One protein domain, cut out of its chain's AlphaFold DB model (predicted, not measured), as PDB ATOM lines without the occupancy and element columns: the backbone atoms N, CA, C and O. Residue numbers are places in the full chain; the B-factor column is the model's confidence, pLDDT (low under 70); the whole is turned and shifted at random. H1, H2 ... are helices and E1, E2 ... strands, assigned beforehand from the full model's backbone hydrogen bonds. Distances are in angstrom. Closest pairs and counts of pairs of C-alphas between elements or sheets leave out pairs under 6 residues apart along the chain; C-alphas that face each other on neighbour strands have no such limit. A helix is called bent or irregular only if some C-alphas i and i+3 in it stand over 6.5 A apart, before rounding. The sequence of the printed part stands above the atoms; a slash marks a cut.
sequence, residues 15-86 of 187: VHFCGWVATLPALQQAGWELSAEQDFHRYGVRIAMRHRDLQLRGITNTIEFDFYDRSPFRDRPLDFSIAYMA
ATOM      1  N   VAL A  15      37.018  -1.947  37.578       93.00
ATOM      2  CA  VAL A  15      35.626  -1.963  37.142       93.00
ATOM      3  C   VAL A  15      35.339  -0.651  36.428       93.00
ATOM      4  O   VAL A  15      35.547   0.428  36.985       93.00
ATOM      5  N   HIS A  16      34.833  -0.762  35.207       93.75
ATOM      6  CA  HIS A  16      34.423   0.339  34.355       93.75
ATOM      7  C   HIS A  16      32.901   0.486  34.375       93.75
ATOM      8  O   HIS A  16      32.167  -0.496  34.207       93.75
ATOM      9  N   PHE A  17      32.417   1.717  34.539       87.62
ATOM     10  CA  PHE A  17      30.991   2.029  34.483       87.62
ATOM     11  C   PHE A  17      30.742   3.445  33.971       87.62
ATOM     12  O   PHE A  17      31.254   4.399  34.543       87.62
ATOM     13  N   CYS A  18      29.955   3.594  32.900       81.00
ATOM     14  CA  CYS A  18      29.571   4.902  32.344       81.00
ATOM     15  C   CYS A  18      30.756   5.869  32.102       81.00
ATOM     16  O   CYS A  18      30.616   7.073  32.283       81.00
ATOM     17  N   GLY A  19      31.930   5.351  31.719       81.25
ATOM     18  CA  GLY A  19      33.156   6.141  31.504       81.25
ATOM     19  C   GLY A  19      34.027   6.348  32.751       81.25
ATOM     20  O   GLY A  19      35.132   6.869  32.643       81.25
ATOM     21  N   TRP A  20      33.569   5.905  33.920       86.06
ATOM     22  CA  TRP A  20      34.288   5.990  35.188       86.06
ATOM     23  C   TRP A  20      35.020   4.679  35.471       86.06
ATOM     24  O   TRP A  20      34.597   3.612  35.014       86.06
ATOM     25  N   VAL A  21      36.105   4.756  36.244       92.62
ATOM     26  CA  VAL A  21      36.926   3.599  36.628       92.62
ATOM     27  C   VAL A  21      37.107   3.570  38.139       92.62
ATOM     28  O   VAL A  21      37.511   4.562  38.743       92.62
ATOM     29  N   ALA A  22      36.844   2.414  38.739       91.62
ATOM     30  CA  ALA A  22      37.101   2.135  40.146       91.62
ATOM     31  C   ALA A  22      37.808   0.783  40.295       91.62
ATOM     32  O   ALA A  22      37.816  -0.029  39.375       91.62
ATOM     33  N   THR A  23      38.404   0.516  41.455       93.38
ATOM     34  CA  THR A  23      38.945  -0.812  41.779       93.38
ATOM     35  C   THR A  23      37.975  -1.592  42.662       93.38
ATOM     36  O   THR A  23      37.196  -0.985  43.399       93.38
ATOM     37  N   LEU A  24      38.022  -2.931  42.636       89.69
ATOM     38  CA  LEU A  24      37.170  -3.750  43.516       89.69
ATOM     39  C   LEU A  24      37.329  -3.380  45.007       89.69
ATOM     40  O   LEU A  24      36.304  -3.206  45.666       89.69
ATOM     41  N   PRO A  25      38.550  -3.161  45.551       90.44
ATOM     42  CA  PRO A  25      38.694  -2.725  46.939       90.44
ATOM     43  C   PRO A  25      38.093  -1.341  47.206       90.44
ATOM     44  O   PRO A  25      37.466  -1.144  48.243       90.44
ATOM     45  N   ALA A  26      38.237  -0.390  46.275       90.25
ATOM     46  CA  ALA A  26      37.634   0.935  46.418       90.25
ATOM     47  C   ALA A  26      36.100   0.859  46.421       90.25
ATOM     48  O   ALA A  26      35.454   1.530  47.223       90.25
ATOM     49  N   LEU A  27      35.511  -0.003  45.585       88.56
ATOM     50  CA  LEU A  27      34.072  -0.263  45.600       88.56
ATOM     51  C   LEU A  27      33.624  -0.845  46.949       88.56
ATOM     52  O   LEU A  27      32.641  -0.370  47.511       88.56
ATOM     53  N   GLN A  28      34.361  -1.808  47.512       89.44
ATOM     54  CA  GLN A  28      34.046  -2.367  48.836       89.44
ATOM     55  C   GLN A  28      34.125  -1.320  49.949       89.44
ATOM     56  O   GLN A  28      33.229  -1.249  50.788       89.44
ATOM     57  N   GLN A  29      35.163  -0.478  49.940       90.38
ATOM     58  CA  GLN A  29      35.303   0.632  50.891       90.38
ATOM     59  C   GLN A  29      34.169   1.654  50.760       90.38
ATOM     60  O   GLN A  29      33.752   2.239  51.756       90.38
ATOM     61  N   ALA A  30      33.640   1.830  49.550       87.31
ATOM     62  CA  ALA A  30      32.488   2.677  49.269       87.31
ATOM     63  C   ALA A  30      31.132   2.003  49.570       87.31
ATOM     64  O   ALA A  30      30.102   2.568  49.223       87.31
ATOM     65  N   GLY A  31      31.107   0.816  50.191       88.25
ATOM     66  CA  GLY A  31      29.869   0.150  50.617       88.25
ATOM     67  C   GLY A  31      29.268  -0.831  49.606       88.25
ATOM     68  O   GLY A  31      28.168  -1.346  49.830       88.25
ATOM     69  N   TRP A  32      29.969  -1.135  48.508       91.88
ATOM     70  CA  TRP A  32      29.536  -2.177  47.579       91.88
ATOM     71  C   TRP A  32      29.838  -3.576  48.112       91.88
ATOM     72  O   TRP A  32      30.969  -3.930  48.446       91.88
ATOM     73  N   GLU A  33      28.821  -4.421  48.099       93.75
ATOM     74  CA  GLU A  33      28.940  -5.855  48.305       93.75
ATOM     75  C   GLU A  33      29.264  -6.516  46.971       93.75
ATOM     76  O   GLU A  33      28.527  -6.349  45.998       93.75
ATOM     77  N   LEU A  34      30.362  -7.267  46.925       94.38
ATOM     78  CA  LEU A  34      30.855  -7.911  45.712       94.38
ATOM     79  C   LEU A  34      30.811  -9.429  45.876       94.38
ATOM     80  O   LEU A  34      31.169  -9.961  46.927       94.38
ATOM     81  N   SER A  35      30.404 -10.127  44.823       94.69
ATOM     82  CA  SER A  35      30.458 -11.582  44.719       94.69
ATOM     83  C   SER A  35      31.033 -11.957  43.361       94.69
ATOM     84  O   SER A  35      30.642 -11.390  42.344       94.69
ATOM     85  N   ALA A  36      31.986 -12.884  43.346       92.56
ATOM     86  CA  ALA A  36      32.585 -13.381  42.117       92.56
ATOM     87  C   ALA A  36      31.925 -14.698  41.714       92.56
ATOM     88  O   ALA A  36      31.839 -15.629  42.514       92.56
ATOM     89  N   GLU A  37      31.507 -14.782  40.458       91.56
ATOM     90  CA  GLU A  37      31.073 -16.021  39.830       91.56
ATOM     91  C   GLU A  37      32.172 -16.504  38.891       91.56
ATOM     92  O   GLU A  37      32.639 -15.759  38.026       91.56
ATOM     93  N   GLN A  38      32.584 -17.753  39.089       90.88
ATOM     94  CA  GLN A  38      33.590 -18.424  38.277       90.88
ATOM     95  C   GLN A  38      32.898 -19.492  37.435       90.88
ATOM     96  O   GLN A  38      32.254 -20.393  37.972       90.88
ATOM     97  N   ASP A  39      33.038 -19.389  36.118       86.81
ATOM     98  CA  ASP A  39      32.582 -20.384  35.157       86.81
ATOM     99  C   ASP A  39      33.788 -21.191  34.672       86.81
ATOM    100  O   ASP A  39      34.520 -20.782  33.767       86.81
ATOM    101  N   PHE A  40      34.000 -22.354  35.287       85.75
ATOM    102  CA  PHE A  40      35.096 -23.257  34.933       85.75
ATOM    103  C   PHE A  40      34.923 -23.908  33.558       85.75
ATOM    104  O   PHE A  40      35.910 -24.337  32.969       85.75
ATOM    105  N   HIS A  41      33.695 -23.993  33.038       85.19
ATOM    106  CA  HIS A  41      33.447 -24.590  31.726       85.19
ATOM    107  C   HIS A  41      33.805 -23.630  30.597       85.19
ATOM    108  O   HIS A  41      34.254 -24.066  29.538       85.19
ATOM    109  N   ARG A  42      33.592 -22.331  30.819       84.88
ATOM    110  CA  ARG A  42      33.863 -21.276  29.834       84.88
ATOM    111  C   ARG A  42      35.128 -20.478  30.120       84.88
ATOM    112  O   ARG A  42      35.381 -19.517  29.405       84.88
ATOM    113  N   TYR A  43      35.892 -20.860  31.144       86.31
ATOM    114  CA  TYR A  43      37.086 -20.136  31.580       86.31
ATOM    115  C   TYR A  43      36.785 -18.656  31.812       86.31
ATOM    116  O   TYR A  43      37.426 -17.789  31.237       86.31
ATOM    117  N   GLY A  44      35.741 -18.363  32.588       90.50
ATOM    118  CA  GLY A  44      35.234 -17.007  32.751       90.50
ATOM    119  C   GLY A  44      35.089 -16.596  34.206       90.50
ATOM    120  O   GLY A  44      34.689 -17.394  35.050       90.50
ATOM    121  N   VAL A  45      35.343 -15.325  34.496       92.56
ATOM    122  CA  VAL A  45      35.008 -14.701  35.780       92.56
ATOM    123  C   VAL A  45      34.118 -13.498  35.530       92.56
ATOM    124  O   VAL A  45      34.383 -12.692  34.638       92.56
ATOM    125  N   ARG A  46      33.076 -13.341  36.340       93.75
ATOM    126  CA  ARG A  46      32.288 -12.105  36.403       93.75
ATOM    127  C   ARG A  46      32.007 -11.721  37.843       93.75
ATOM    128  O   ARG A  46      32.038 -12.563  38.739       93.75
ATOM    129  N   ILE A  47      31.701 -10.451  38.059       95.06
ATOM    130  CA  ILE A  47      31.392  -9.905  39.373       95.06
ATOM    131  C   ILE A  47      29.923  -9.492  39.405       95.06
ATOM    132  O   ILE A  47      29.459  -8.693  38.591       95.06
ATOM    133  N   ALA A  48      29.195 -10.023  40.378       94.00
ATOM    134  CA  ALA A  48      27.922  -9.482  40.816       94.00
ATOM    135  C   ALA A  48      28.181  -8.461  41.927       94.00
ATOM    136  O   ALA A  48      28.994  -8.685  42.825       94.00
ATOM    137  N   MET A  49      27.487  -7.332  41.871       93.94
ATOM    138  CA  MET A  49      27.674  -6.232  42.806       93.94
ATOM    139  C   MET A  49      26.342  -5.686  43.296       93.94
ATOM    140  O   MET A  49      25.368  -5.598  42.546       93.94
ATOM    141  N   ARG A  50      26.294  -5.313  44.572       93.12
ATOM    142  CA  ARG A  50      25.121  -4.713  45.203       93.12
ATOM    143  C   ARG A  50      25.542  -3.580  46.118       93.12
ATOM    144  O   ARG A  50      26.385  -3.777  46.980       93.12
ATOM    145  N   HIS A  51      24.885  -2.437  46.005       90.00
ATOM    146  CA  HIS A  51      24.970  -1.386  47.009       90.00
ATOM    147  C   HIS A  51      23.651  -1.344  47.779       90.00
ATOM    148  O   HIS A  51      22.605  -1.077  47.187       90.00
ATOM    149  N   ARG A  52      23.674  -1.627  49.089       85.81
ATOM    150  CA  ARG A  52      22.439  -1.720  49.894       85.81
ATOM    151  C   ARG A  52      21.703  -0.386  49.967       85.81
ATOM    152  O   ARG A  52      20.522  -0.342  49.641       85.81
ATOM    153  N   ASP A  53      22.417   0.680  50.323       83.94
ATOM    154  CA  ASP A  53      21.787   1.978  50.608       83.94
ATOM    155  C   ASP A  53      21.227   2.644  49.347       83.94
ATOM    156  O   ASP A  53      20.104   3.132  49.344       83.94
ATOM    157  N   LEU A  54      21.976   2.581  48.244       81.12
ATOM    158  CA  LEU A  54      21.545   3.076  46.936       81.12
ATOM    159  C   LEU A  54      20.584   2.118  46.210       81.12
ATOM    160  O   LEU A  54      20.111   2.435  45.123       81.12
ATOM    161  N   GLN A  55      20.327   0.929  46.773       81.25
ATOM    162  CA  GLN A  55      19.519  -0.140  46.172       81.25
ATOM    163  C   GLN A  55      19.956  -0.542  44.750       81.25
ATOM    164  O   GLN A  55      19.177  -1.110  43.982       81.25
ATOM    165  N   LEU A  56      21.222  -0.296  44.403       85.75
ATOM    166  CA  LEU A  56      21.783  -0.626  43.096       85.75
ATOM    167  C   LEU A  56      22.211  -2.091  43.071       85.75
ATOM    168  O   LEU A  56      22.759  -2.622  44.045       85.75
ATOM    169  N   ARG A  57      21.994  -2.746  41.933       89.38
ATOM    170  CA  ARG A  57      22.497  -4.096  41.663       89.38
ATOM    171  C   ARG A  57      23.062  -4.128  40.264       89.38
ATOM    172  O   ARG A  57      22.365  -3.743  39.331       89.38
ATOM    173  N   GLY A  58      24.283  -4.616  40.127       90.50
ATOM    174  CA  GLY A  58      24.965  -4.706  38.851       90.50
ATOM    175  C   GLY A  58      25.605  -6.066  38.637       90.50
ATOM    176  O   GLY A  58      25.904  -6.789  39.589       90.50
ATOM    177  N   ILE A  59      25.812  -6.407  37.374       93.00
ATOM    178  CA  ILE A  59      26.590  -7.572  36.957       93.00
ATOM    179  C   ILE A  59      27.563  -7.103  35.878       93.00
ATOM    180  O   ILE A  59      27.179  -6.374  34.956       93.00
ATOM    181  N   THR A  60      28.825  -7.499  36.002       95.12
ATOM    182  CA  THR A  60      29.845  -7.206  34.994       95.12
ATOM    183  C   THR A  60      29.731  -8.134  33.791       95.12
ATOM    184  O   THR A  60      29.076  -9.177  33.832       95.12
ATOM    185  N   ASN A  61      30.416  -7.780  32.711       93.44
ATOM    186  CA  ASN A  61      30.770  -8.737  31.679       93.44
ATOM    187  C   ASN A  61      31.584  -9.903  32.269       93.44
ATOM    188  O   ASN A  61      32.170  -9.811  33.354       93.44
ATOM    189  N   THR A  62      31.604 -11.003  31.524       93.12
ATOM    190  CA  THR A  62      32.506 -12.118  31.789       93.12
ATOM    191  C   THR A  62      33.859 -11.807  31.165       93.12
ATOM    192  O   THR A  62      33.929 -11.473  29.984       93.12
ATOM    193  N   ILE A  63      34.913 -11.914  31.965       92.25
ATOM    194  CA  ILE A  63      36.300 -11.826  31.521       92.25
ATOM    195  C   ILE A  63      36.842 -13.239  31.390       92.25
ATOM    196  O   ILE A  63      36.703 -14.039  32.317       92.25
ATOM    197  N   GLU A  64      37.435 -13.538  30.239       89.38
ATOM    198  CA  GLU A  64      38.137 -14.797  30.031       89.38
ATOM    199  C   GLU A  64      39.343 -14.877  30.970       89.38
ATOM    200  O   GLU A  64      40.149 -13.951  31.077       89.38
ATOM    201  N   PHE A  65      39.440 -15.990  31.682       85.06
ATOM    202  CA  PHE A  65      40.464 -16.255  32.665       85.06
ATOM    203  C   PHE A  65      40.790 -17.747  32.686       85.06
ATOM    204  O   PHE A  65      39.959 -18.587  33.044       85.06
ATOM    205  N   ASP A  66      42.029 -18.081  32.338       83.62
ATOM    206  CA  ASP A  66      42.513 -19.454  32.405       83.62
ATOM    207  C   ASP A  66      42.881 -19.837  33.854       83.62
ATOM    208  O   ASP A  66      43.944 -19.509  34.402       83.62
ATOM    209  N   PHE A  67      41.975 -20.587  34.484       77.75
ATOM    210  CA  PHE A  67      42.125 -21.117  35.840       77.75
ATOM    211  C   PHE A  67      43.237 -22.162  35.993       77.75
ATOM    212  O   PHE A  67      43.642 -22.442  37.130       77.75
ATOM    213  N   TYR A  68      43.792 -22.695  34.904       81.00
ATOM    214  CA  TYR A  68      44.878 -23.677  34.939       81.00
ATOM    215  C   TYR A  68      46.220 -23.126  34.456       81.00
ATOM    216  O   TYR A  68      47.244 -23.763  34.721       81.00
ATOM    217  N   ASP A  69      46.240 -21.948  33.826       75.81
ATOM    218  CA  ASP A  69      47.482 -21.306  33.392       75.81
ATOM    219  C   ASP A  69      48.444 -21.087  34.576       75.81
ATOM    220  O   ASP A  69      48.091 -20.503  35.598       75.81
ATOM    221  N   ARG A  70      49.682 -21.571  34.461       69.44
ATOM    222  CA  ARG A  70      50.737 -21.396  35.480       69.44
ATOM    223  C   ARG A  70      51.720 -20.283  35.130       69.44
ATOM    224  O   ARG A  70      52.765 -20.161  35.769       69.44
ATOM    225  N   SER A  71      51.405 -19.499  34.109       71.56
ATOM    226  CA  SER A  71      52.226 -18.400  33.637       71.56
ATOM    227  C   SER A  71      52.434 -17.330  34.719       71.56
ATOM    228  O   SER A  71      51.491 -16.964  35.427       71.56
ATOM    229  N   PRO A  72      53.644 -16.749  34.818       59.72
ATOM    230  CA  PRO A  72      53.922 -15.633  35.725       59.72
ATOM    231  C   PRO A  72      53.139 -14.350  35.380       59.72
ATOM    232  O   PRO A  72      53.170 -13.394  36.146       59.72
ATOM    233  N   PHE A  73      52.417 -14.305  34.250       56.56
ATOM    234  CA  PHE A  73      51.559 -13.173  33.875       56.56
ATOM    235  C   PHE A  73      50.180 -13.165  34.560       56.56
ATOM    236  O   PHE A  73      49.376 -12.276  34.277       56.56
ATOM    237  N   ARG A  74      49.915 -14.106  35.476       62.41
ATOM    238  CA  ARG A  74      48.657 -14.208  36.232       62.41
ATOM    239  C   ARG A  74      48.319 -13.013  37.113       62.41
ATOM    240  O   ARG A  74      47.145 -12.752  37.338       62.41
ATOM    241  N   ASP A  75      49.321 -12.275  37.576       66.25
ATOM    242  CA  ASP A  75      49.120 -11.183  38.538       66.25
ATOM    243  C   ASP A  75      48.630  -9.881  37.883       66.25
ATOM    244  O   ASP A  75      48.597  -8.820  38.515       66.25
ATOM    245  N   ARG A  76      48.252  -9.938  36.600       76.62
ATOM    246  CA  ARG A  76      47.664  -8.796  35.908       76.62
ATOM    247  C   ARG A  76      46.255  -8.531  36.448       76.62
ATOM    248  O   ARG A  76      45.469  -9.464  36.610       76.62
ATOM    249  N   PRO A  77      45.914  -7.264  36.722       85.38
ATOM    250  CA  PRO A  77      44.571  -6.924  37.148       85.38
ATOM    251  C   PRO A  77      43.585  -7.210  36.011       85.38
ATOM    252  O   PRO A  77      43.851  -6.883  34.858       85.38
ATOM    253  N   LEU A  78      42.452  -7.822  36.349       89.12
ATOM    254  CA  LEU A  78      41.331  -7.989  35.438       89.12
ATOM    255  C   LEU A  78      40.558  -6.674  35.330       89.12
ATOM    256  O   LEU A  78      40.343  -5.994  36.338       89.12
ATOM    257  N   ASP A  79      40.120  -6.357  34.116       92.81
ATOM    258  CA  ASP A  79      39.336  -5.166  33.805       92.81
ATOM    259  C   ASP A  79      37.891  -5.576  33.502       92.81
ATOM    260  O   ASP A  79      37.570  -6.058  32.418       92.81
ATOM    261  N   PHE A  80      37.001  -5.392  34.472       93.38
ATOM    262  CA  PHE A  80      35.576  -5.675  34.332       93.38
ATOM    263  C   PHE A  80      34.823  -4.442  33.830       93.38
ATOM    264  O   PHE A  80      35.143  -3.314  34.190       93.38
ATOM    265  N   SER A  81      33.760  -4.634  33.058       94.19
ATOM    266  CA  SER A  81      32.818  -3.580  32.667       94.19
ATOM    267  C   SER A  81      31.423  -3.945  33.146       94.19
ATOM    268  O   SER A  81      30.988  -5.076  32.943       94.19
ATOM    269  N   ILE A  82      30.702  -3.022  33.784       90.25
ATOM    270  CA  ILE A  82      29.318  -3.283  34.198       90.25
ATOM    271  C   ILE A  82      28.446  -3.440  32.946       90.25
ATOM    272  O   ILE A  82      28.283  -2.495  32.178       90.25
ATOM    273  N   ALA A  83      27.893  -4.639  32.752       89.50
ATOM    274  CA  ALA A  83      27.055  -4.979  31.605       89.50
ATOM    275  C   ALA A  83      25.571  -4.713  31.884       89.50
ATOM    276  O   ALA A  83      24.841  -4.265  31.005       89.50
ATOM    277  N   TYR A  84      25.132  -4.962  33.120       86.50
ATOM    278  CA  TYR A  84      23.747  -4.772  33.540       86.50
ATOM    279  C   TYR A  84      23.690  -4.049  34.879       86.50
ATOM    280  O   TYR A  84      24.454  -4.377  35.785       86.50
ATOM    281  N   MET A  85      22.752  -3.110  35.013       86.12
ATOM    282  CA  MET A  85      22.417  -2.426  36.262       86.12
ATOM    283  C   MET A  85      20.891  -2.446  36.420       86.12
ATOM    284  O   MET A  85      20.176  -1.941  35.561       86.12
ATOM    285  N   ALA A  86      20.382  -3.078  37.478       70.12
ATOM    286  CA  ALA A  86      18.960  -3.407  37.636       70.12
ATOM    287  C   ALA A  86      18.096  -2.265  38.211       70.12
ATOM    288  O   ALA A  86      16.913  -2.456  38.475       70.12
TER     289      ALA A  86
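What this domain is: This is residues 15 to 86 of the 187 residues of an uncharacterized protein of Paraburkholderia sp. 7MH5 (UniProt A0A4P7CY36). One strongly twisted sheet of six strands curls into an open trough, and the short helix H1 sits between its two edges, following E2 at one edge and packing near E3 at the other. At one end of the long axis the chain makes a wide loop away from the sheet, through residues 65 to 71 and the small helix H2, before it comes back as E6. The printed part has 72 residues, with two named helices and six named strands in the order E1 E2 H1 E3 E4 E5 H2 E6. The sheet runs E2 E1 E6 E5 E4 E3 and is mixed, and the class is mixed, helices and strands. The whole is only just compact, close to loose, with a radius of gyration of the C-alphas of 13.0 A, and elongated, spanning 40 by 22 by 20 A.

Where its parts are: The longest strands are E3, residues 32 to 39, 22.3 A, and E4, residues 44 to 51, 23.5 A. E5 is residues 56 to 60, 13.2 A, and E6 is residues 79 to 85, 17.3 A, ending with C-alpha 85 at (22.417, -2.426, 36.262). E1, residues 15 to 17, begins with C-alpha 15 at (35.626, -1.963, 37.142); E2 is residues 20 to 23. H1 is residues 24 to 29, 8.8 A. H2, residues 72 to 75, is irregular, with C-alphas 72 and 75 7.1 A apart.

How they stand to each other: E3, E4 and E5 form a meander, each strand the antiparallel neighbour of the one before, with hairpins E3 and E4, and E4 and E5. N 35 and O 48 are 2.8 A apart, and N 58 and O 49 are 2.8 A apart, both within hydrogen-bond range. E6 has staggered pairing: residues 82 to 85 pair with E5, antiparallel, with N 59 and O 84 at 2.9 A, and residues 80 to 81 pair with E1, parallel, with N 16 and O 80 at 2.8 A. E1 and E2 are an antiparallel hairpin, with N 15 and O 22 at 2.7 A. The edge strands E2 and E3 are apart. H1 is on the sheet; its closest C-alphas to E3 are those of Gln 28 and Leu 34, 7.1 A apart. H1 and E4 are near each other, with 7 pairs of C-alphas within 10 A. H2 is not on the sheet. In H1 every O i to N i+4 pair is within hydrogen-bond range; H2 is too short for such a pair, and its one O i to N i+3 pair is not within range.

The domain as a whole: The two C-alphas farthest apart, those of Asp 53 and Ser 71, are 40.4 A apart. The printed part has no cut. The link E5 to H2, with 11 residues, is long, and the other links are tight; in the long link residues 63 to 64 pair antiparallel with residues 44 to 45 of E4. The mean pLDDT of the printed part is 86.6, and residue 70 and residues 72 to 75 are under 70.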